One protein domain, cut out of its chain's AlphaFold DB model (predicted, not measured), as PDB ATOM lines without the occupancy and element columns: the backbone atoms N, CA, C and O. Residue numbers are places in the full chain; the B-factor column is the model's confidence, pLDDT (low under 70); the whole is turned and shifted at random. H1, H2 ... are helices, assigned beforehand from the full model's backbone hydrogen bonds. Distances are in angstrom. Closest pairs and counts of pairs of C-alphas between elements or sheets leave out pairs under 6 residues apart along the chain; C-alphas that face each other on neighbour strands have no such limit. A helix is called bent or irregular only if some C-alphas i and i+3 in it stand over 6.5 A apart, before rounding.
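This is residues 2 to 133 of the 197 residues of an uncharacterized protein of Candidatus Sedimenticola endophacoides (UniProt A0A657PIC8). This is a long, slender rod of helices: the longest helix, H4, runs along nearly its whole length with a gentle bend, and H1 and H2 lie lengthwise beside its first arm, H4a, in a three-helix up-and-down bundle. Residues 122 to 133, in the second arm H4b, stick out at one end, while the short H3 lies near the turn between H2 and H4a at the other. The printed part has 132 residues with four named helices, in the order H1, H2, H3, H4, and no named strand; the class is all helix. The whole is extended, with a radius of gyration of the C-alphas of 23.7 A and spans of 87 by 22 by 18 A.

Find C-alpha 78 at (-54.741, 6.198, -5.134), where H4, residues 78 to 133, begins. By its hydrogen bonds it was assigned as one helix, but it is bent: C-alphas 110 and 113 are 6.7 A apart. Arm H4a, residues 78 to 110, is 48.1 A long; arm H4b, residues 113 to 133, is 30.4 A long and ends at C-alpha 133, (-9.141, 18.175, -71.563). H1, residues 2 to 37, starts at C-alpha 2, (-46.244, -5.844, -15.294), and is 52.5 A long. H2, residues 50 to 68, is 27.3 A long, and H3 is residues 70 to 74.

Start from the bundle of H1, H2 and H4a, in which each runs against the one before it. H2 touches H4a at a shallow tilt of 5 degrees, opposite ways; look at the closest C-alphas, those of Tyr 52 and Ile 95, 6.2 A apart. H4a touches H2 with residues 88 to 99 alone. H1 and H2 form a helical hairpin and touch at a shallow tilt of 6 degrees, their closest C-alphas being Met 12 and Arg 53, 6.5 A apart; H1 does so with residues 5 to 16 alone. H1 and H4a run the same way and are close but not clearly touching, with the C-alphas of Ser 19 and Ile 103 closest at 8.0 A. H4a and H4b stand at a shallow tilt of 24 degrees, and H4b is near H1. H3 is close to H2 but not clearly touching it, with the C-alphas of Phe 66 and Thr 72 closest at 6.9 A. In H1, H2, H3, H4a and H4b every O i to N i+4 pair is within hydrogen-bond range.

Look to Met 74 and Gln 133 for the two C-alphas farthest apart, 87.9 A. The printed part has no cut. The link from H1 to H2, residues 38 to 49, is long; those from H2 to H3 and H3 to H4 are tight. Residues 73 to 79 stand free, as do 122 to 133. The mean pLDDT of the printed part is 82.8, with residues 37 to 44 and 70 to 78 under 70.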
ATOM      1  N   GLN A   2     -47.103  -4.827 -14.661       73.75
ATOM      2  CA  GLN A   2     -46.244  -5.844 -15.294       73.75
ATOM      3  C   GLN A   2     -46.328  -5.816 -16.825       73.75
ATOM      4  O   GLN A   2     -45.327  -5.538 -17.463       73.75
ATOM      5  N   THR A   3     -47.537  -5.853 -17.392       82.81
ATOM      6  CA  THR A   3     -47.741  -5.800 -18.852       82.81
ATOM      7  C   THR A   3     -47.086  -4.599 -19.545       82.81
ATOM      8  O   THR A   3     -46.666  -4.712 -20.688       82.81
ATOM      9  N   LEU A   4     -46.986  -3.444 -18.874       82.56
ATOM     10  CA  LEU A   4     -46.329  -2.265 -19.447       82.56
ATOM     11  C   LEU A   4     -44.808  -2.403 -19.426       82.56
ATOM     12  O   LEU A   4     -44.155  -2.031 -20.390       82.56
ATOM     13  N   PHE A   5     -44.245  -2.935 -18.342       83.31
ATOM     14  CA  PHE A   5     -42.812  -3.206 -18.282       83.31
ATOM     15  C   PHE A   5     -42.407  -4.319 -19.242       83.31
ATOM     16  O   PHE A   5     -41.397  -4.165 -19.916       83.31
ATOM     17  N   ASP A   6     -43.227  -5.360 -19.382       86.50
ATOM     18  CA  ASP A   6     -43.010  -6.430 -20.358       86.50
ATOM     19  C   ASP A   6     -42.994  -5.864 -21.788       86.50
ATOM     20  O   ASP A   6     -42.126  -6.199 -22.594       86.50
ATOM     21  N   GLN A   7     -43.913  -4.938 -22.092       89.56
ATOM     22  CA  GLN A   7     -43.927  -4.215 -23.366       89.56
ATOM     23  C   GLN A   7     -42.675  -3.347 -23.549       89.56
ATOM     24  O   GLN A   7     -42.023  -3.453 -24.582       89.56
ATOM     25  N   LEU A   8     -42.294  -2.541 -22.552       89.56
ATOM     26  CA  LEU A   8     -41.109  -1.676 -22.624       89.56
ATOM     27  C   LEU A   8     -39.810  -2.482 -22.777       89.56
ATOM     28  O   LEU A   8     -38.923  -2.083 -23.531       89.56
ATOM     29  N   GLN A   9     -39.694  -3.621 -22.094       88.25
ATOM     30  CA  GLN A   9     -38.566  -4.537 -22.247       88.25
ATOM     31  C   GLN A   9     -38.549  -5.170 -23.641       88.25
ATOM     32  O   GLN A   9     -37.498  -5.196 -24.281       88.25
ATOM     33  N   GLY A  10     -39.703  -5.619 -24.147       92.06
ATOM     34  CA  GLY A  10     -39.831  -6.133 -25.511       92.06
ATOM     35  C   GLY A  10     -39.480  -5.088 -26.575       92.06
ATOM     36  O   GLY A  10     -38.794  -5.392 -27.550       92.06
ATOM     37  N   ASP A  11     -39.893  -3.837 -26.379       91.44
ATOM     38  CA  ASP A  11     -39.546  -2.709 -27.247       91.44
ATOM     39  C   ASP A  11     -38.043  -2.428 -27.222       91.44
ATOM     40  O   ASP A  11     -37.414  -2.338 -28.278       91.44
ATOM     41  N   MET A  12     -37.443  -2.355 -26.032       90.31
ATOM     42  CA  MET A  12     -36.004  -2.135 -25.882       90.31
ATOM     43  C   MET A  12     -35.191  -3.272 -26.513       90.31
ATOM     44  O   MET A  12     -34.196  -3.020 -27.191       90.31
ATOM     45  N   GLN A  13     -35.630  -4.522 -26.361       91.38
ATOM     46  CA  GLN A  13     -34.977  -5.673 -26.981       91.38
ATOM     47  C   GLN A  13     -35.016  -5.592 -28.515       91.38
ATOM     48  O   GLN A  13     -33.997  -5.819 -29.169       91.38
ATOM     49  N   ARG A  14     -36.148  -5.180 -29.100       92.44
ATOM     50  CA  ARG A  14     -36.245  -4.922 -30.546       92.44
ATOM     51  C   ARG A  14     -35.290  -3.817 -30.995       92.44
ATOM     52  O   ARG A  14     -34.608  -3.975 -32.006       92.44
ATOM     53  N   VAL A  15     -35.189  -2.727 -30.233       90.69
ATOM     54  CA  VAL A  15     -34.231  -1.641 -30.511       90.69
ATOM     55  C   VAL A  15     -32.789  -2.159 -30.479       90.69
ATOM     56  O   VAL A  15     -31.990  -1.800 -31.347       90.69
ATOM     57  N   VAL A  16     -32.456  -3.043 -29.534       89.62
ATOM     58  CA  VAL A  16     -31.125  -3.661 -29.451       89.62
ATOM     59  C   VAL A  16     -30.808  -4.473 -30.705       89.62
ATOM     60  O   VAL A  16     -29.736  -4.320 -31.296       89.62
ATOM     61  N   GLU A  17     -31.747  -5.308 -31.141       91.25
ATOM     62  CA  GLU A  17     -31.587  -6.147 -32.327       91.25
ATOM     63  C   GLU A  17     -31.431  -5.323 -33.609       91.25
ATOM     64  O   GLU A  17     -30.531  -5.593 -34.410       91.25
ATOM     65  N   GLU A  18     -32.256  -4.293 -33.796       90.50
ATOM     66  CA  GLU A  18     -32.185  -3.409 -34.962       90.50
ATOM     67  C   GLU A  18     -30.902  -2.565 -34.983       90.50
ATOM     68  O   GLU A  18     -30.276  -2.399 -36.037       90.50
ATOM     69  N   SER A  19     -30.437  -2.101 -33.820       88.12
ATOM     70  CA  SER A  19     -29.140  -1.424 -33.691       88.12
ATOM     71  C   SER A  19     -27.988  -2.346 -34.113       88.12
ATOM     72  O   SER A  19     -27.117  -1.963 -34.901       88.12
ATOM     73  N   GLU A  20     -28.001  -3.604 -33.670       88.25
ATOM     74  CA  GLU A  20     -26.992  -4.595 -34.052       88.25
ATOM     75  C   GLU A  20     -27.032  -4.949 -35.547       88.25
ATOM     76  O   GLU A  20     -25.978  -5.088 -36.184       88.25
ATOM     77  N   ARG A  21     -28.228  -5.057 -36.141       90.00
ATOM     78  CA  ARG A  21     -28.399  -5.229 -37.596       90.00
ATOM     79  C   ARG A  21     -27.810  -4.046 -38.355       90.00
ATOM     80  O   ARG A  21     -26.992  -4.250 -39.253       90.00
ATOM     81  N   THR A  22     -28.138  -2.825 -37.943       88.00
ATOM     82  CA  THR A  22     -27.612  -1.589 -38.539       88.00
ATOM     83  C   THR A  22     -26.084  -1.545 -38.459       88.00
ATOM     84  O   THR A  22     -25.407  -1.286 -39.453       88.00
ATOM     85  N   ARG A  23     -25.505  -1.920 -37.313       85.81
ATOM     86  CA  ARG A  23     -24.050  -2.021 -37.123       85.81
ATOM     87  C   ARG A  23     -23.397  -3.063 -38.035       85.81
ATOM     88  O   ARG A  23     -22.283  -2.858 -38.524       85.81
ATOM     89  N   LYS A  24     -24.048  -4.209 -38.268       87.50
ATOM     90  CA  LYS A  24     -23.577  -5.228 -39.228       87.50
ATOM     91  C   LYS A  24     -23.618  -4.705 -40.663       87.50
ATOM     92  O   LYS A  24     -22.622  -4.855 -41.368       87.50
ATOM     93  N   LEU A  25     -24.711  -4.058 -41.065       88.12
ATOM     94  CA  LEU A  25     -24.838  -3.442 -42.389       88.12
ATOM     95  C   LEU A  25     -23.752  -2.394 -42.614       88.12
ATOM     96  O   LEU A  25     -23.062  -2.441 -43.630       88.12
ATOM     97  N   MET A  26     -23.526  -1.523 -41.630       85.44
ATOM     98  CA  MET A  26     -22.497  -0.493 -41.711       85.44
ATOM     99  C   MET A  26     -21.106  -1.099 -41.926       85.44
ATOM    100  O   MET A  26     -20.393  -0.704 -42.844       85.44
ATOM    101  N   ARG A  27     -20.739  -2.135 -41.159       84.75
ATOM    102  CA  ARG A  27     -19.477  -2.871 -41.375       84.75
ATOM    103  C   ARG A  27     -19.384  -3.490 -42.771       84.75
ATOM    104  O   ARG A  27     -18.312  -3.469 -43.370       84.75
ATOM    105  N   GLY A  28     -20.488  -4.026 -43.292       85.81
ATOM    106  CA  GLY A  28     -20.559  -4.549 -44.657       85.81
ATOM    107  C   GLY A  28     -20.299  -3.472 -45.710       85.81
ATOM    108  O   GLY A  28     -19.532  -3.704 -46.645       85.81
ATOM    109  N   ILE A  29     -20.874  -2.280 -45.526       84.06
ATOM    110  CA  ILE A  29     -20.647  -1.118 -46.392       84.06
ATOM    111  C   ILE A  29     -19.171  -0.715 -46.346       84.06
ATOM    112  O   ILE A  29     -18.537  -0.678 -47.395       84.06
ATOM    113  N   TYR A  30     -18.598  -0.510 -45.156       83.31
ATOM    114  CA  TYR A  30     -17.177  -0.168 -45.012       83.31
ATOM    115  C   TYR A  30     -16.257  -1.179 -45.701       83.31
ATOM    116  O   TYR A  30     -15.378  -0.784 -46.462       83.31
ATOM    117  N   LYS A  31     -16.500  -2.482 -45.515       82.94
ATOM    118  CA  LYS A  31     -15.720  -3.536 -46.178       82.94
ATOM    119  C   LYS A  31     -15.853  -3.482 -47.702       82.94
ATOM    120  O   LYS A  31     -14.869  -3.647 -48.415       82.94
ATOM    121  N   LYS A  32     -17.063  -3.241 -48.217       82.62
ATOM    122  CA  LYS A  32     -17.300  -3.111 -49.662       82.62
ATOM    123  C   LYS A  32     -16.569  -1.895 -50.240       82.62
ATOM    124  O   LYS A  32     -15.983  -2.010 -51.309       82.62
ATOM    125  N   PHE A  33     -16.582  -0.765 -49.538       76.88
ATOM    126  CA  PHE A  33     -15.859   0.441 -49.948       76.88
ATOM    127  C   PHE A  33     -14.342   0.250 -49.900       76.88
ATOM    128  O   PHE A  33     -13.661   0.634 -50.847       76.88
ATOM    129  N   GLN A  34     -13.827  -0.412 -48.863       77.31
ATOM    130  CA  GLN A  34     -12.413  -0.763 -48.770       77.31
ATOM    131  C   GLN A  34     -11.968  -1.617 -49.966       77.31
ATOM    132  O   GLN A  34     -10.968  -1.304 -50.597       77.31
ATOM    133  N   ASN A  35     -12.746  -2.642 -50.327       78.31
ATOM    134  CA  ASN A  35     -12.414  -3.530 -51.445       78.31
ATOM    135  C   ASN A  35     -12.518  -2.859 -52.825       78.31
ATOM    136  O   ASN A  35     -11.795  -3.238 -53.737       78.31
ATOM    137  N   LEU A  36     -13.466  -1.935 -53.013       71.25
ATOM    138  CA  LEU A  36     -13.709  -1.313 -54.320       71.25
ATOM    139  C   LEU A  36     -12.714  -0.207 -54.652       71.25
ATOM    140  O   LEU A  36     -12.428   0.015 -55.824       71.25
ATOM    141  N   TYR A  37     -12.240   0.506 -53.636       67.31
ATOM    142  CA  TYR A  37     -11.477   1.730 -53.837       67.31
ATOM    143  C   TYR A  37     -10.071   1.678 -53.206       67.31
ATOM    144  O   TYR A  37      -9.352   2.672 -53.266       67.31
ATOM    145  N   ASP A  38      -9.682   0.543 -52.609       64.31
ATOM    146  CA  ASP A  38      -8.353   0.290 -52.022       64.31
ATOM    147  C   ASP A  38      -7.942   1.330 -50.953       64.31
ATOM    148  O   ASP A  38      -6.785   1.730 -50.825       64.31
ATOM    149  N   LEU A  39      -8.922   1.825 -50.183       61.50
ATOM    150  CA  LEU A  39      -8.695   2.849 -49.156       61.50
ATOM    151  C   LEU A  39      -8.249   2.261 -47.818       61.50
ATOM    152  O   LEU A  39      -8.541   1.118 -47.462       61.50
ATOM    153  N   ALA A  40      -7.588   3.119 -47.036       59.31
ATOM    154  CA  ALA A  40      -7.175   2.831 -45.672       59.31
ATOM    155  C   ALA A  40      -8.347   2.292 -44.823       59.31
ATOM    156  O   ALA A  40      -9.472   2.792 -44.934       59.31
ATOM    157  N   PRO A  41      -8.095   1.296 -43.952       58.34
ATOM    158  CA  PRO A  41      -9.128   0.661 -43.143       58.34
ATOM    159  C   PRO A  41      -9.724   1.668 -42.153       58.34
ATOM    160  O   PRO A  41      -9.167   1.933 -41.091       58.34
ATOM    161  N   MET A  42     -10.881   2.231 -42.494       62.47
ATOM    162  CA  MET A  42     -11.657   3.061 -41.577       62.47
ATOM    163  C   MET A  42     -12.544   2.161 -40.727       62.47
ATOM    164  O   MET A  42     -13.408   1.450 -41.245       62.47
ATOM    165  N   GLN A  43     -12.333   2.180 -39.415       63.84
ATOM    166  CA  GLN A  43     -13.211   1.473 -38.491       63.84
ATOM    167  C   GLN A  43     -14.371   2.391 -38.088       63.84
ATOM    168  O   GLN A  43     -14.121   3.513 -37.640       63.84
ATOM    169  N   PRO A  44     -15.636   1.955 -38.230       68.19
ATOM    170  CA  PRO A  44     -16.764   2.726 -37.730       68.19
ATOM    171  C   PRO A  44     -16.640   2.922 -36.218       68.19
ATOM    172  O   PRO A  44     -16.213   2.015 -35.500       68.19
ATOM    173  N   LYS A  45     -17.081   4.087 -35.729       73.69
ATOM    174  CA  LYS A  45     -17.191   4.350 -34.290       73.69
ATOM    175  C   LYS A  45     -18.021   3.242 -33.636       73.69
ATOM    176  O   LYS A  45     -19.079   2.873 -34.147       73.69
ATOM    177  N   MET A  46     -17.540   2.692 -32.526       73.56
ATOM    178  CA  MET A  46     -18.286   1.683 -31.775       73.56
ATOM    179  C   MET A  46     -19.466   2.353 -31.060       73.56
ATOM    180  O   MET A  46     -19.296   3.399 -30.440       73.56
ATOM    181  N   PHE A  47     -20.645   1.744 -31.154       78.25
ATOM    182  CA  PHE A  47     -21.852   2.145 -30.431       78.25
ATOM    183  C   PHE A  47     -22.441   0.932 -29.730       78.25
ATOM    184  O   PHE A  47     -22.407  -0.177 -30.271       78.25
ATOM    185  N   SER A  48     -22.951   1.154 -28.523       81.88
ATOM    186  CA  SER A  48     -23.579   0.129 -27.707       81.88
ATOM    187  C   SER A  48     -24.832   0.697 -27.065       81.88
ATOM    188  O   SER A  48     -24.768   1.622 -26.270       81.88
ATOM    189  N   ILE A  49     -25.967   0.083 -27.378       87.75
ATOM    190  CA  ILE A  49     -27.275   0.386 -26.785       87.75
ATOM    191  C   ILE A  49     -27.470  -0.286 -25.411       87.75
ATOM    192  O   ILE A  49     -28.460  -0.060 -24.719       87.75
ATOM    193  N   MET A  50     -26.525  -1.139 -25.003       87.00
ATOM    194  CA  MET A  50     -26.605  -1.935 -23.777       87.00
ATOM    195  C   MET A  50     -26.804  -1.118 -22.492       87.00
ATOM    196  O   MET A  50     -27.576  -1.587 -21.655       87.00
ATOM    197  N   PRO A  51     -26.183   0.068 -22.310       89.12
ATOM    198  CA  PRO A  51     -26.401   0.881 -21.112       89.12
ATOM    199  C   PRO A  51     -27.879   1.231 -20.903       89.12
ATOM    200  O   PRO A  51     -28.415   0.998 -19.827       89.12
ATOM    201  N   TYR A  52     -28.583   1.639 -21.961       89.94
ATOM    202  CA  TYR A  52     -30.007   1.985 -21.890       89.94
ATOM    203  C   TYR A  52     -30.905   0.799 -21.544       89.94
ATOM    204  O   TYR A  52     -31.925   0.957 -20.871       89.94
ATOM    205  N   ARG A  53     -30.523  -0.408 -21.978       89.00
ATOM    206  CA  ARG A  53     -31.215  -1.637 -21.581       89.00
ATOM    207  C   ARG A  53     -31.056  -1.894 -20.084       89.00
ATOM    208  O   ARG A  53     -32.033  -2.227 -19.422       89.00
ATOM    209  N   VAL A  54     -29.840  -1.727 -19.561       90.56
ATOM    210  CA  VAL A  54     -29.550  -1.888 -18.129       90.56
ATOM    211  C   VAL A  54     -30.301  -0.843 -17.304       90.56
ATOM    212  O   VAL A  54     -30.908  -1.199 -16.300       90.56
ATOM    213  N   ASP A  55     -30.347   0.411 -17.753       90.31
ATOM    214  CA  ASP A  55     -31.095   1.475 -17.073       90.31
ATOM    215  C   ASP A  55     -32.596   1.169 -17.000       90.31
ATOM    216  O   ASP A  55     -33.237   1.399 -15.973       90.31
ATOM    217  N   LEU A  56     -33.164   0.606 -18.071       90.62
ATOM    218  CA  LEU A  56     -34.571   0.203 -18.106       90.62
ATOM    219  C   LEU A  56     -34.855  -0.993 -17.181       90.62
ATOM    220  O   LEU A  56     -35.916  -1.060 -16.558       90.62
ATOM    221  N   GLU A  57     -33.902  -1.913 -17.049       89.12
ATOM    222  CA  GLU A  57     -33.980  -3.037 -16.114       89.12
ATOM    223  C   GLU A  57     -33.863  -2.579 -14.654       89.12
ATOM    224  O   GLU A  57     -34.659  -2.996 -13.813       89.12
ATOM    225  N   MET A  58     -32.949  -1.653 -14.353       89.31
ATOM    226  CA  MET A  58     -32.858  -1.034 -13.027       89.31
ATOM    227  C   MET A  58     -34.151  -0.300 -12.671       89.31
ATOM    228  O   MET A  58     -34.664  -0.451 -11.564       89.31
ATOM    229  N   LEU A  59     -34.732   0.427 -13.629       88.25
ATOM    230  CA  LEU A  59     -36.022   1.086 -13.455       88.25
ATOM    231  C   LEU A  59     -37.130   0.071 -13.118       88.25
ATOM    232  O   LEU A  59     -37.951   0.320 -12.237       88.25
ATOM    233  N   HIS A  60     -37.143  -1.089 -13.778       86.69
ATOM    234  CA  HIS A  60     -38.083  -2.166 -13.465       86.69
ATOM    235  C   HIS A  60     -37.881  -2.734 -12.050       86.69
ATOM    236  O   HIS A  60     -38.852  -2.949 -11.322       86.69
ATOM    237  N   GLN A  61     -36.632  -2.927 -11.624       87.12
ATOM    238  CA  GLN A  61     -36.320  -3.394 -10.272       87.12
ATOM    239  C   GLN A  61     -36.750  -2.378  -9.204       87.12
ATOM    240  O   GLN A  61     -37.392  -2.764  -8.226       87.12
ATOM    241  N   GLU A  62     -36.485  -1.084  -9.412       85.38
ATOM    242  CA  GLU A  62     -36.979  -0.003  -8.545       85.38
ATOM    243  C   GLU A  62     -38.514  -0.041  -8.429       85.38
ATOM    244  O   GLU A  62     -39.064   0.100  -7.330       85.38
ATOM    245  N   ALA A  63     -39.211  -0.306  -9.542       82.50
ATOM    246  CA  ALA A  63     -40.664  -0.460  -9.571       82.50
ATOM    247  C   ALA A  63     -41.158  -1.610  -8.688       82.50
ATOM    248  O   ALA A  63     -42.109  -1.453  -7.915       82.50
ATOM    249  N   GLU A  64     -40.502  -2.763  -8.792       83.50
ATOM    250  CA  GLU A  64     -40.852  -3.956  -8.030       83.50
ATOM    251  C   GLU A  64     -40.558  -3.800  -6.534       83.50
ATOM    252  O   GLU A  64     -41.370  -4.231  -5.712       83.50
ATOM    253  N   VAL A  65     -39.453  -3.147  -6.162       84.94
ATOM    254  CA  VAL A  65     -39.136  -2.847  -4.755       84.94
ATOM    255  C   VAL A  65     -40.165  -1.883  -4.165       84.94
ATOM    256  O   VAL A  65     -40.693  -2.142  -3.083       84.94
ATOM    257  N   PHE A  66     -40.514  -0.809  -4.882       77.75
ATOM    258  CA  PHE A  66     -41.538   0.134  -4.426       77.75
ATOM    259  C   PHE A  66     -42.899  -0.552  -4.243       77.75
ATOM    260  O   PHE A  66     -43.589  -0.305  -3.254       77.75
ATOM    261  N   ARG A  67     -43.268  -1.466  -5.152       74.25
ATOM    262  CA  ARG A  67     -44.511  -2.245  -5.069       74.25
ATOM    263  C   ARG A  67     -44.547  -3.187  -3.863       74.25
ATOM    264  O   ARG A  67     -45.596  -3.332  -3.247       74.25
ATOM    265  N   LYS A  68     -43.425  -3.837  -3.546       77.44
ATOM    266  CA  LYS A  68     -43.305  -4.799  -2.434       77.44
ATOM    267  C   LYS A  68     -43.065  -4.126  -1.074       77.44
ATOM    268  O   LYS A  68     -43.077  -4.811  -0.055       77.44
ATOM    269  N   SER A  69     -42.844  -2.810  -1.042       77.56
ATOM    270  CA  SER A  69     -42.550  -2.072   0.186       77.56
ATOM    271  C   SER A  69     -43.767  -1.992   1.130       77.56
ATOM    272  O   SER A  69     -44.861  -1.625   0.688       77.56
ATOM    273  N   PRO A  70     -43.590  -2.235   2.446       59.59
ATOM    274  CA  PRO A  70     -44.655  -2.133   3.451       59.59
ATOM    275  C   PRO A  70     -45.308  -0.745   3.528       59.59
ATOM    276  O   PRO A  70     -46.496  -0.629   3.819       59.59
ATOM    277  N   ILE A  71     -44.552   0.315   3.214       63.22
ATOM    278  CA  ILE A  71     -45.057   1.698   3.180       63.22
ATOM    279  C   ILE A  71     -46.105   1.859   2.073       63.22
ATOM    280  O   ILE A  71     -47.113   2.533   2.269       63.22
ATOM    281  N   THR A  72     -45.917   1.203   0.927       60.81
ATOM    282  CA  THR A  72     -46.882   1.205  -0.182       60.81
ATOM    283  C   THR A  72     -48.135   0.404   0.172       60.81
ATOM    284  O   THR A  72     -49.235   0.832  -0.164       60.81
ATOM    285  N   ALA A  73     -47.989  -0.704   0.909       59.25
ATOM    286  CA  ALA A  73     -49.115  -1.504   1.395       59.25
ATOM    287  C   ALA A  73     -49.969  -0.764   2.445       59.25
ATOM    288  O   ALA A  73     -51.184  -0.915   2.450       59.25
ATOM    289  N   MET A  74     -49.359   0.075   3.294       58.81
ATOM    290  CA  MET A  74     -50.086   0.922   4.257       58.81
ATOM    291  C   MET A  74     -50.669   2.204   3.639       58.81
ATOM    292  O   MET A  74     -51.556   2.822   4.227       58.81
ATOM    293  N   THR A  75     -50.192   2.629   2.465       59.38
ATOM    294  CA  THR A  75     -50.626   3.876   1.818       59.38
ATOM    295  C   THR A  75     -51.633   3.582   0.699       59.38
ATOM    296  O   THR A  75     -51.331   3.744  -0.479       59.38
ATOM    297  N   GLU A  76     -52.873   3.220   1.048       55.84
ATOM    298  CA  GLU A  76     -53.982   2.973   0.094       55.84
ATOM    299  C   GLU A  76     -54.445   4.218  -0.707       55.84
ATOM    300  O   GLU A  76     -55.438   4.194  -1.444       55.84
ATOM    301  N   LYS A  77     -53.749   5.358  -0.606       59.22
ATOM    302  CA  LYS A  77     -54.129   6.567  -1.344       59.22
ATOM    303  C   LYS A  77     -53.759   6.427  -2.824       59.22
ATOM    304  O   LYS A  77     -52.606   6.626  -3.209       59.22
ATOM    305  N   HIS A  78     -54.780   6.220  -3.660       65.69
ATOM    306  CA  HIS A  78     -54.741   6.198  -5.134       65.69
ATOM    307  C   HIS A  78     -53.844   7.286  -5.769       65.69
ATOM    308  O   HIS A  78     -53.251   7.080  -6.828       65.69
ATOM    309  N   PHE A  79     -53.710   8.447  -5.120       74.06
ATOM    310  CA  PHE A  79     -52.886   9.560  -5.593       74.06
ATOM    311  C   PHE A  79     -51.376   9.256  -5.625       74.06
ATOM    312  O   PHE A  79     -50.702   9.618  -6.591       74.06
ATOM    313  N   VAL A  80     -50.832   8.579  -4.605       76.31
ATOM    314  CA  VAL A  80     -49.386   8.293  -4.515       76.31
ATOM    315  C   VAL A  80     -48.978   7.290  -5.593       76.31
ATOM    316  O   VAL A  80     -47.998   7.514  -6.301       76.31
ATOM    317  N   VAL A  81     -49.790   6.248  -5.787       75.94
ATOM    318  CA  VAL A  81     -49.599   5.235  -6.835       75.94
ATOM    319  C   VAL A  81     -49.664   5.863  -8.230       75.94
ATOM    320  O   VAL A  81     -48.809   5.589  -9.071       75.94
ATOM    321  N   LYS A  82     -50.625   6.766  -8.475       78.81
ATOM    322  CA  LYS A  82     -50.742   7.475  -9.759       78.81
ATOM    323  C   LYS A  82     -49.524   8.358 -10.044       78.81
ATOM    324  O   LYS A  82     -49.007   8.337 -11.158       78.81
ATOM    325  N   ARG A  83     -49.047   9.121  -9.054       81.94
ATOM    326  CA  ARG A  83     -47.860   9.979  -9.209       81.94
ATOM    327  C   ARG A  83     -46.589   9.158  -9.430       81.94
ATOM    328  O   ARG A  83     -45.781   9.524 -10.277       81.94
ATOM    329  N   PHE A  84     -46.447   8.040  -8.719       81.31
ATOM    330  CA  PHE A  84     -45.358   7.090  -8.925       81.31
ATOM    331  C   PHE A  84     -45.355   6.541 -10.355       81.31
ATOM    332  O   PHE A  84     -44.341   6.612 -11.043       81.31
ATOM    333  N   PHE A  85     -46.511   6.082 -10.841       80.62
ATOM    334  CA  PHE A  85     -46.651   5.585 -12.207       80.62
ATOM    335  C   PHE A  85     -46.283   6.640 -13.260       80.62
ATOM    336  O   PHE A  85     -45.557   6.344 -14.205       80.62
ATOM    337  N   LEU A  86     -46.729   7.887 -13.082       84.12
ATOM    338  CA  LEU A  86     -46.368   8.983 -13.985       84.12
ATOM    339  C   LEU A  86     -44.856   9.256 -13.991       84.12
ATOM    340  O   LEU A  86     -44.283   9.433 -15.064       84.12
ATOM    341  N   ALA A  87     -44.205   9.241 -12.823       86.56
ATOM    342  CA  ALA A  87     -42.756   9.415 -12.723       86.56
ATOM    343  C   ALA A  87     -41.990   8.268 -13.406       86.56
ATOM    344  O   ALA A  87     -41.045   8.512 -14.154       86.56
ATOM    345  N   MET A  88     -42.442   7.026 -13.216       85.50
ATOM    346  CA  MET A  88     -41.882   5.834 -13.859       85.50
ATOM    347  C   MET A  88     -41.961   5.899 -15.383       85.50
ATOM    348  O   MET A  88     -40.959   5.705 -16.067       85.50
ATOM    349  N   VAL A  89     -43.147   6.199 -15.918       87.25
ATOM    350  CA  VAL A  89     -43.363   6.310 -17.366       87.25
ATOM    351  C   VAL A  89     -42.551   7.465 -17.950       87.25
ATOM    352  O   VAL A  89     -42.009   7.325 -19.045       87.25
ATOM    353  N   SER A  90     -42.428   8.586 -17.228       90.94
ATOM    354  CA  SER A  90     -41.556   9.689 -17.643       90.94
ATOM    355  C   SER A  90     -40.108   9.224 -17.763       90.94
ATOM    356  O   SER A  90     -39.505   9.395 -18.816       90.94
ATOM    357  N   ARG A  91     -39.581   8.545 -16.740       90.31
ATOM    358  CA  ARG A  91     -38.193   8.073 -16.741       90.31
ATOM    359  C   ARG A  91     -37.929   7.030 -17.826       90.31
ATOM    360  O   ARG A  91     -36.903   7.095 -18.491       90.31
ATOM    361  N   ALA A  92     -38.872   6.117 -18.062       90.56
ATOM    362  CA  ALA A  92     -38.788   5.174 -19.176       90.56
ATOM    363  C   ALA A  92     -38.732   5.908 -20.526       90.56
ATOM    364  O   ALA A  92     -37.884   5.604 -21.362       90.56
ATOM    365  N   ARG A  93     -39.594   6.913 -20.729       92.69
ATOM    366  CA  ARG A  93     -39.583   7.744 -21.942       92.69
ATOM    367  C   ARG A  93     -38.246   8.459 -22.124       92.69
ATOM    368  O   ARG A  93     -37.741   8.489 -23.243       92.69
ATOM    369  N   ASP A  94     -37.682   8.998 -21.050       94.00
ATOM    370  CA  ASP A  94     -36.400   9.699 -21.092       94.00
ATOM    371  C   ASP A  94     -35.265   8.754 -21.516       94.00
ATOM    372  O   ASP A  94     -34.467   9.119 -22.375       94.00
ATOM    373  N   ILE A  95     -35.247   7.509 -21.019       92.38
ATOM    374  CA  ILE A  95     -34.285   6.475 -21.445       92.38
ATOM    375  C   ILE A  95     -34.386   6.227 -22.957       92.38
ATOM    376  O   ILE A  95     -33.374   6.260 -23.656       92.38
ATOM    377  N   PHE A  96     -35.597   6.031 -23.489       92.00
ATOM    378  CA  PHE A  96     -35.789   5.834 -24.932       92.00
ATOM    379  C   PHE A  96     -35.402   7.065 -25.756       92.00
ATOM    380  O   PHE A  96     -34.853   6.928 -26.850       92.00
ATOM    381  N   PHE A  97     -35.682   8.267 -25.250       94.38
ATOM    382  CA  PHE A  97     -35.314   9.507 -25.924       94.38
ATOM    383  C   PHE A  97     -33.792   9.663 -26.018       94.38
ATOM    384  O   PHE A  97     -33.275   9.940 -27.101       94.38
ATOM    385  N   GLN A  98     -33.079   9.419 -24.916       93.06
ATOM    386  CA  GLN A  98     -31.616   9.448 -24.883       93.06
ATOM    387  C   GLN A  98     -31.018   8.379 -25.802       93.06
ATOM    388  O   GLN A  98     -30.162   8.699 -26.625       93.06
ATOM    389  N   ALA A  99     -31.538   7.148 -25.751       91.19
ATOM    390  CA  ALA A  99     -31.106   6.068 -26.633       91.19
ATOM    391  C   ALA A  99     -31.252   6.450 -28.111       91.19
ATOM    392  O   ALA A  99     -30.316   6.296 -28.893       91.19
ATOM    393  N   ARG A 100     -32.404   7.009 -28.499       91.50
ATOM    394  CA  ARG A 100     -32.633   7.477 -29.870       91.50
ATOM    395  C   ARG A 100     -31.656   8.581 -30.272       91.50
ATOM    396  O   ARG A 100     -31.095   8.522 -31.363       91.50
ATOM    397  N   GLN A 101     -31.453   9.573 -29.409       93.00
ATOM    398  CA  GLN A 101     -30.543  10.680 -29.688       93.00
ATOM    399  C   GLN A 101     -29.106  10.185 -29.892       93.00
ATOM    400  O   GLN A 101     -28.431  10.634 -30.821       93.00
ATOM    401  N   GLU A 102     -28.642   9.243 -29.068       90.50
ATOM    402  CA  GLU A 102     -27.299   8.685 -29.207       90.50
ATOM    403  C   GLU A 102     -27.153   7.858 -30.495       90.50
ATOM    404  O   GLU A 102     -26.158   8.025 -31.203       90.50
ATOM    405  N   ILE A 103     -28.162   7.054 -30.863       89.62
ATOM    406  CA  ILE A 103     -28.187   6.337 -32.153       89.62
ATOM    407  C   ILE A 103     -28.079   7.325 -33.321       89.62
ATOM    408  O   ILE A 103     -27.278   7.109 -34.229       89.62
ATOM    409  N   ASP A 104     -28.860   8.408 -33.309       90.00
ATOM    410  CA  ASP A 104     -28.874   9.396 -34.394       90.00
ATOM    411  C   ASP A 104     -27.514  10.101 -34.536       90.00
ATOM    412  O   ASP A 104     -27.026  10.320 -35.651       90.00
ATOM    413  N   ILE A 105     -26.875  10.444 -33.414       90.88
ATOM    414  CA  ILE A 105     -25.528  11.034 -33.393       90.88
ATOM    415  C   ILE A 105     -24.499  10.032 -33.914       90.88
ATOM    416  O   ILE A 105     -23.656  10.379 -34.747       90.88
ATOM    417  N   TRP A 106     -24.565   8.788 -33.442       90.31
ATOM    418  CA  TRP A 106     -23.667   7.731 -33.878       90.31
ATOM    419  C   TRP A 106     -23.789   7.473 -35.378       90.31
ATOM    420  O   TRP A 106     -22.770   7.427 -36.066       90.31
ATOM    421  N   LEU A 107     -25.011   7.368 -35.899       87.62
ATOM    422  CA  LEU A 107     -25.256   7.110 -37.312       87.62
ATOM    423  C   LEU A 107     -24.682   8.225 -38.191       87.62
ATOM    424  O   LEU A 107     -24.022   7.933 -39.188       87.62
ATOM    425  N   LYS A 108     -24.879   9.494 -37.811       87.94
ATOM    426  CA  LYS A 108     -24.277  10.640 -38.514       87.94
ATOM    427  C   LYS A 108     -22.753  10.547 -38.507       87.94
ATOM    428  O   LYS A 108     -22.143  10.496 -39.570       87.94
ATOM    429  N   SER A 109     -22.161  10.385 -37.324       87.06
ATOM    430  CA  SER A 109     -20.709  10.274 -37.161       87.06
ATOM    431  C   SER A 109     -20.110   9.079 -37.909       87.06
ATOM    432  O   SER A 109     -18.966   9.152 -38.351       87.06
ATOM    433  N   ALA A 110     -20.854   7.983 -38.057       84.38
ATOM    434  CA  ALA A 110     -20.428   6.824 -38.827       84.38
ATOM    435  C   ALA A 110     -20.567   7.056 -40.345       84.38
ATOM    436  O   ALA A 110     -19.792   6.507 -41.118       84.38
ATOM    437  N   LEU A 111     -21.522   7.865 -40.808       84.88
ATOM    438  CA  LEU A 111     -21.712   8.153 -42.235       84.88
ATOM    439  C   LEU A 111     -20.807   9.274 -42.761       84.88
ATOM    440  O   LEU A 111     -20.477   9.266 -43.949       84.88
ATOM    441  N   ASP A 112     -20.402  10.222 -41.916       85.62
ATOM    442  CA  ASP A 112     -19.608  11.386 -42.329       85.62
ATOM    443  C   ASP A 112     -18.297  11.017 -43.052       85.62
ATOM    444  O   ASP A 112     -18.050  11.571 -44.128       85.62
ATOM    445  N   PRO A 113     -17.493  10.037 -42.583       81.88
ATOM    446  CA  PRO A 113     -16.284   9.626 -43.296       81.88
ATOM    447  C   PRO A 113     -16.577   9.069 -44.693       81.88
ATOM    448  O   PRO A 113     -15.841   9.356 -45.636       81.88
ATOM    449  N   LEU A 114     -17.674   8.317 -44.853       82.06
ATOM    450  CA  LEU A 114     -18.077   7.781 -46.157       82.06
ATOM    451  C   LEU A 114     -18.482   8.906 -47.114       82.06
ATOM    452  O   LEU A 114     -18.097   8.891 -48.281       82.06
ATOM    453  N   ARG A 115     -19.227   9.906 -46.624       83.44
ATOM    454  CA  ARG A 115     -19.601  11.083 -47.423       83.44
ATOM    455  C   ARG A 115     -18.369  11.856 -47.879       83.44
ATOM    456  O   ARG A 115     -18.265  12.181 -49.058       83.44
ATOM    457  N   PHE A 116     -17.440  12.106 -46.960       84.12
ATOM    458  CA  PHE A 116     -16.197  12.804 -47.265       84.12
ATOM    459  C   PHE A 116     -15.379  12.057 -48.323       84.12
ATOM    460  O   PHE A 116     -14.954  12.658 -49.306       84.12
ATOM    461  N   GLN A 117     -15.225  10.737 -48.188       77.94
ATOM    462  CA  GLN A 117     -14.507   9.926 -49.172       77.94
ATOM    463  C   GLN A 117     -15.149   9.955 -50.560       77.94
ATOM    464  O   GLN A 117     -14.441  10.102 -51.556       77.94
ATOM    465  N   ILE A 118     -16.476   9.834 -50.644       82.81
ATOM    466  CA  ILE A 118     -17.190   9.890 -51.929       82.81
ATOM    467  C   ILE A 118     -16.965  11.246 -52.605       82.81
ATOM    468  O   ILE A 118     -16.697  11.298 -53.806       82.81
ATOM    469  N   GLN A 119     -17.037  12.333 -51.835       86.75
ATOM    470  CA  GLN A 119     -16.815  13.679 -52.348       86.75
ATOM    471  C   GLN A 119     -15.373  13.871 -52.839       86.75
ATOM    472  O   GLN A 119     -15.167  14.344 -53.953       86.75
ATOM    473  N   GLN A 120     -14.384  13.423 -52.062       83.31
ATOM    474  CA  GLN A 120     -12.973  13.471 -52.452       83.31
ATOM    475  C   GLN A 120     -12.696  12.673 -53.731       83.31
ATOM    476  O   GLN A 120     -12.000  13.148 -54.625       83.31
ATOM    477  N   HIS A 121     -13.265  11.472 -53.858       81.12
ATOM    478  CA  HIS A 121     -13.103  10.671 -55.071       81.12
ATOM    479  C   HIS A 121     -13.732  11.357 -56.289       81.12
ATOM    480  O   HIS A 121     -13.152  11.346 -57.373       81.12
ATOM    481  N   LYS A 122     -14.901  11.982 -56.119       86.25
ATOM    482  CA  LYS A 122     -15.534  12.764 -57.184       86.25
ATOM    483  C   LYS A 122     -14.634  13.915 -57.640       86.25
ATOM    484  O   LYS A 122     -14.371  14.024 -58.831       86.25
ATOM    485  N   GLU A 123     -14.104  14.701 -56.707       87.00
ATOM    486  CA  GLU A 123     -13.193  15.811 -57.016       87.00
ATOM    487  C   GLU A 123     -11.934  15.336 -57.753       87.00
ATOM    488  O   GLU A 123     -11.508  15.954 -58.726       87.00
ATOM    489  N   GLN A 124     -11.367  14.192 -57.358       82.06
ATOM    490  CA  GLN A 124     -10.234  13.600 -58.073       82.06
ATOM    491  C   GLN A 124     -10.587  13.183 -59.507       82.06
ATOM    492  O   GLN A 124      -9.762  13.346 -60.407       82.06
ATOM    493  N   MET A 125     -11.780  12.629 -59.737       85.50
ATOM    494  CA  MET A 125     -12.236  12.281 -61.088       85.50
ATOM    495  C   MET A 125     -12.450  13.529 -61.947       85.50
ATOM    496  O   MET A 125     -12.025  13.542 -63.103       85.50
ATOM    497  N   ASP A 126     -13.043  14.577 -61.376       90.31
ATOM    498  CA  ASP A 126     -13.270  15.850 -62.061       90.31
ATOM    499  C   ASP A 126     -11.928  16.503 -62.449       90.31
ATOM    500  O   ASP A 126     -11.737  16.875 -63.608       90.31
ATOM    501  N   GLN A 127     -10.939  16.516 -61.544       89.38
ATOM    502  CA  GLN A 127      -9.591  17.018 -61.842       89.38
ATOM    503  C   GLN A 127      -8.906  16.221 -62.960       89.38
ATOM    504  O   GLN A 127      -8.329  16.801 -63.881       89.38
ATOM    505  N   ARG A 128      -8.989  14.883 -62.920       88.00
ATOM    506  CA  ARG A 128      -8.433  14.027 -63.983       88.00
ATOM    507  C   ARG A 128      -9.078  14.328 -65.335       88.00
ATOM    508  O   ARG A 128      -8.389  14.314 -66.351       88.00
ATOM    509  N   LEU A 129     -10.380  14.604 -65.359       92.81
ATOM    510  CA  LEU A 129     -11.098  14.957 -66.578       92.81
ATOM    511  C   LEU A 129     -10.653  16.322 -67.118       92.81
ATOM    512  O   LEU A 129     -10.413  16.448 -68.319       92.81
ATOM    513  N   GLU A 130     -10.476  17.323 -66.253       91.44
ATOM    514  CA  GLU A 130      -9.924  18.623 -66.650       91.44
ATOM    515  C   GLU A 130      -8.508  18.509 -67.221       91.44
ATOM    516  O   GLU A 130      -8.194  19.126 -68.243       91.44
ATOM    517  N   ASP A 131      -7.651  17.704 -66.597       87.69
ATOM    518  CA  ASP A 131      -6.281  17.504 -67.063       87.69
ATOM    519  C   ASP A 131      -6.261  16.812 -68.431       87.69
ATOM    520  O   ASP A 131      -5.541  17.246 -69.333       87.69
ATOM    521  N   LEU A 132      -7.124  15.813 -68.647       89.81
ATOM    522  CA  LEU A 132      -7.308  15.194 -69.963       89.81
ATOM    523  C   LEU A 132      -7.794  16.203 -71.013       89.81
ATOM    524  O   LEU A 132      -7.296  16.201 -72.141       89.81
ATOM    525  N   GLN A 133      -8.710  17.107 -70.658       87.38
ATOM    526  CA  GLN A 133      -9.141  18.175 -71.563       87.38
ATOM    527  C   GLN A 133      -8.000  19.146 -71.897       87.38
ATOM    528  O   GLN A 133      -7.842  19.528 -73.058       87.38
TER     529      GLN A 133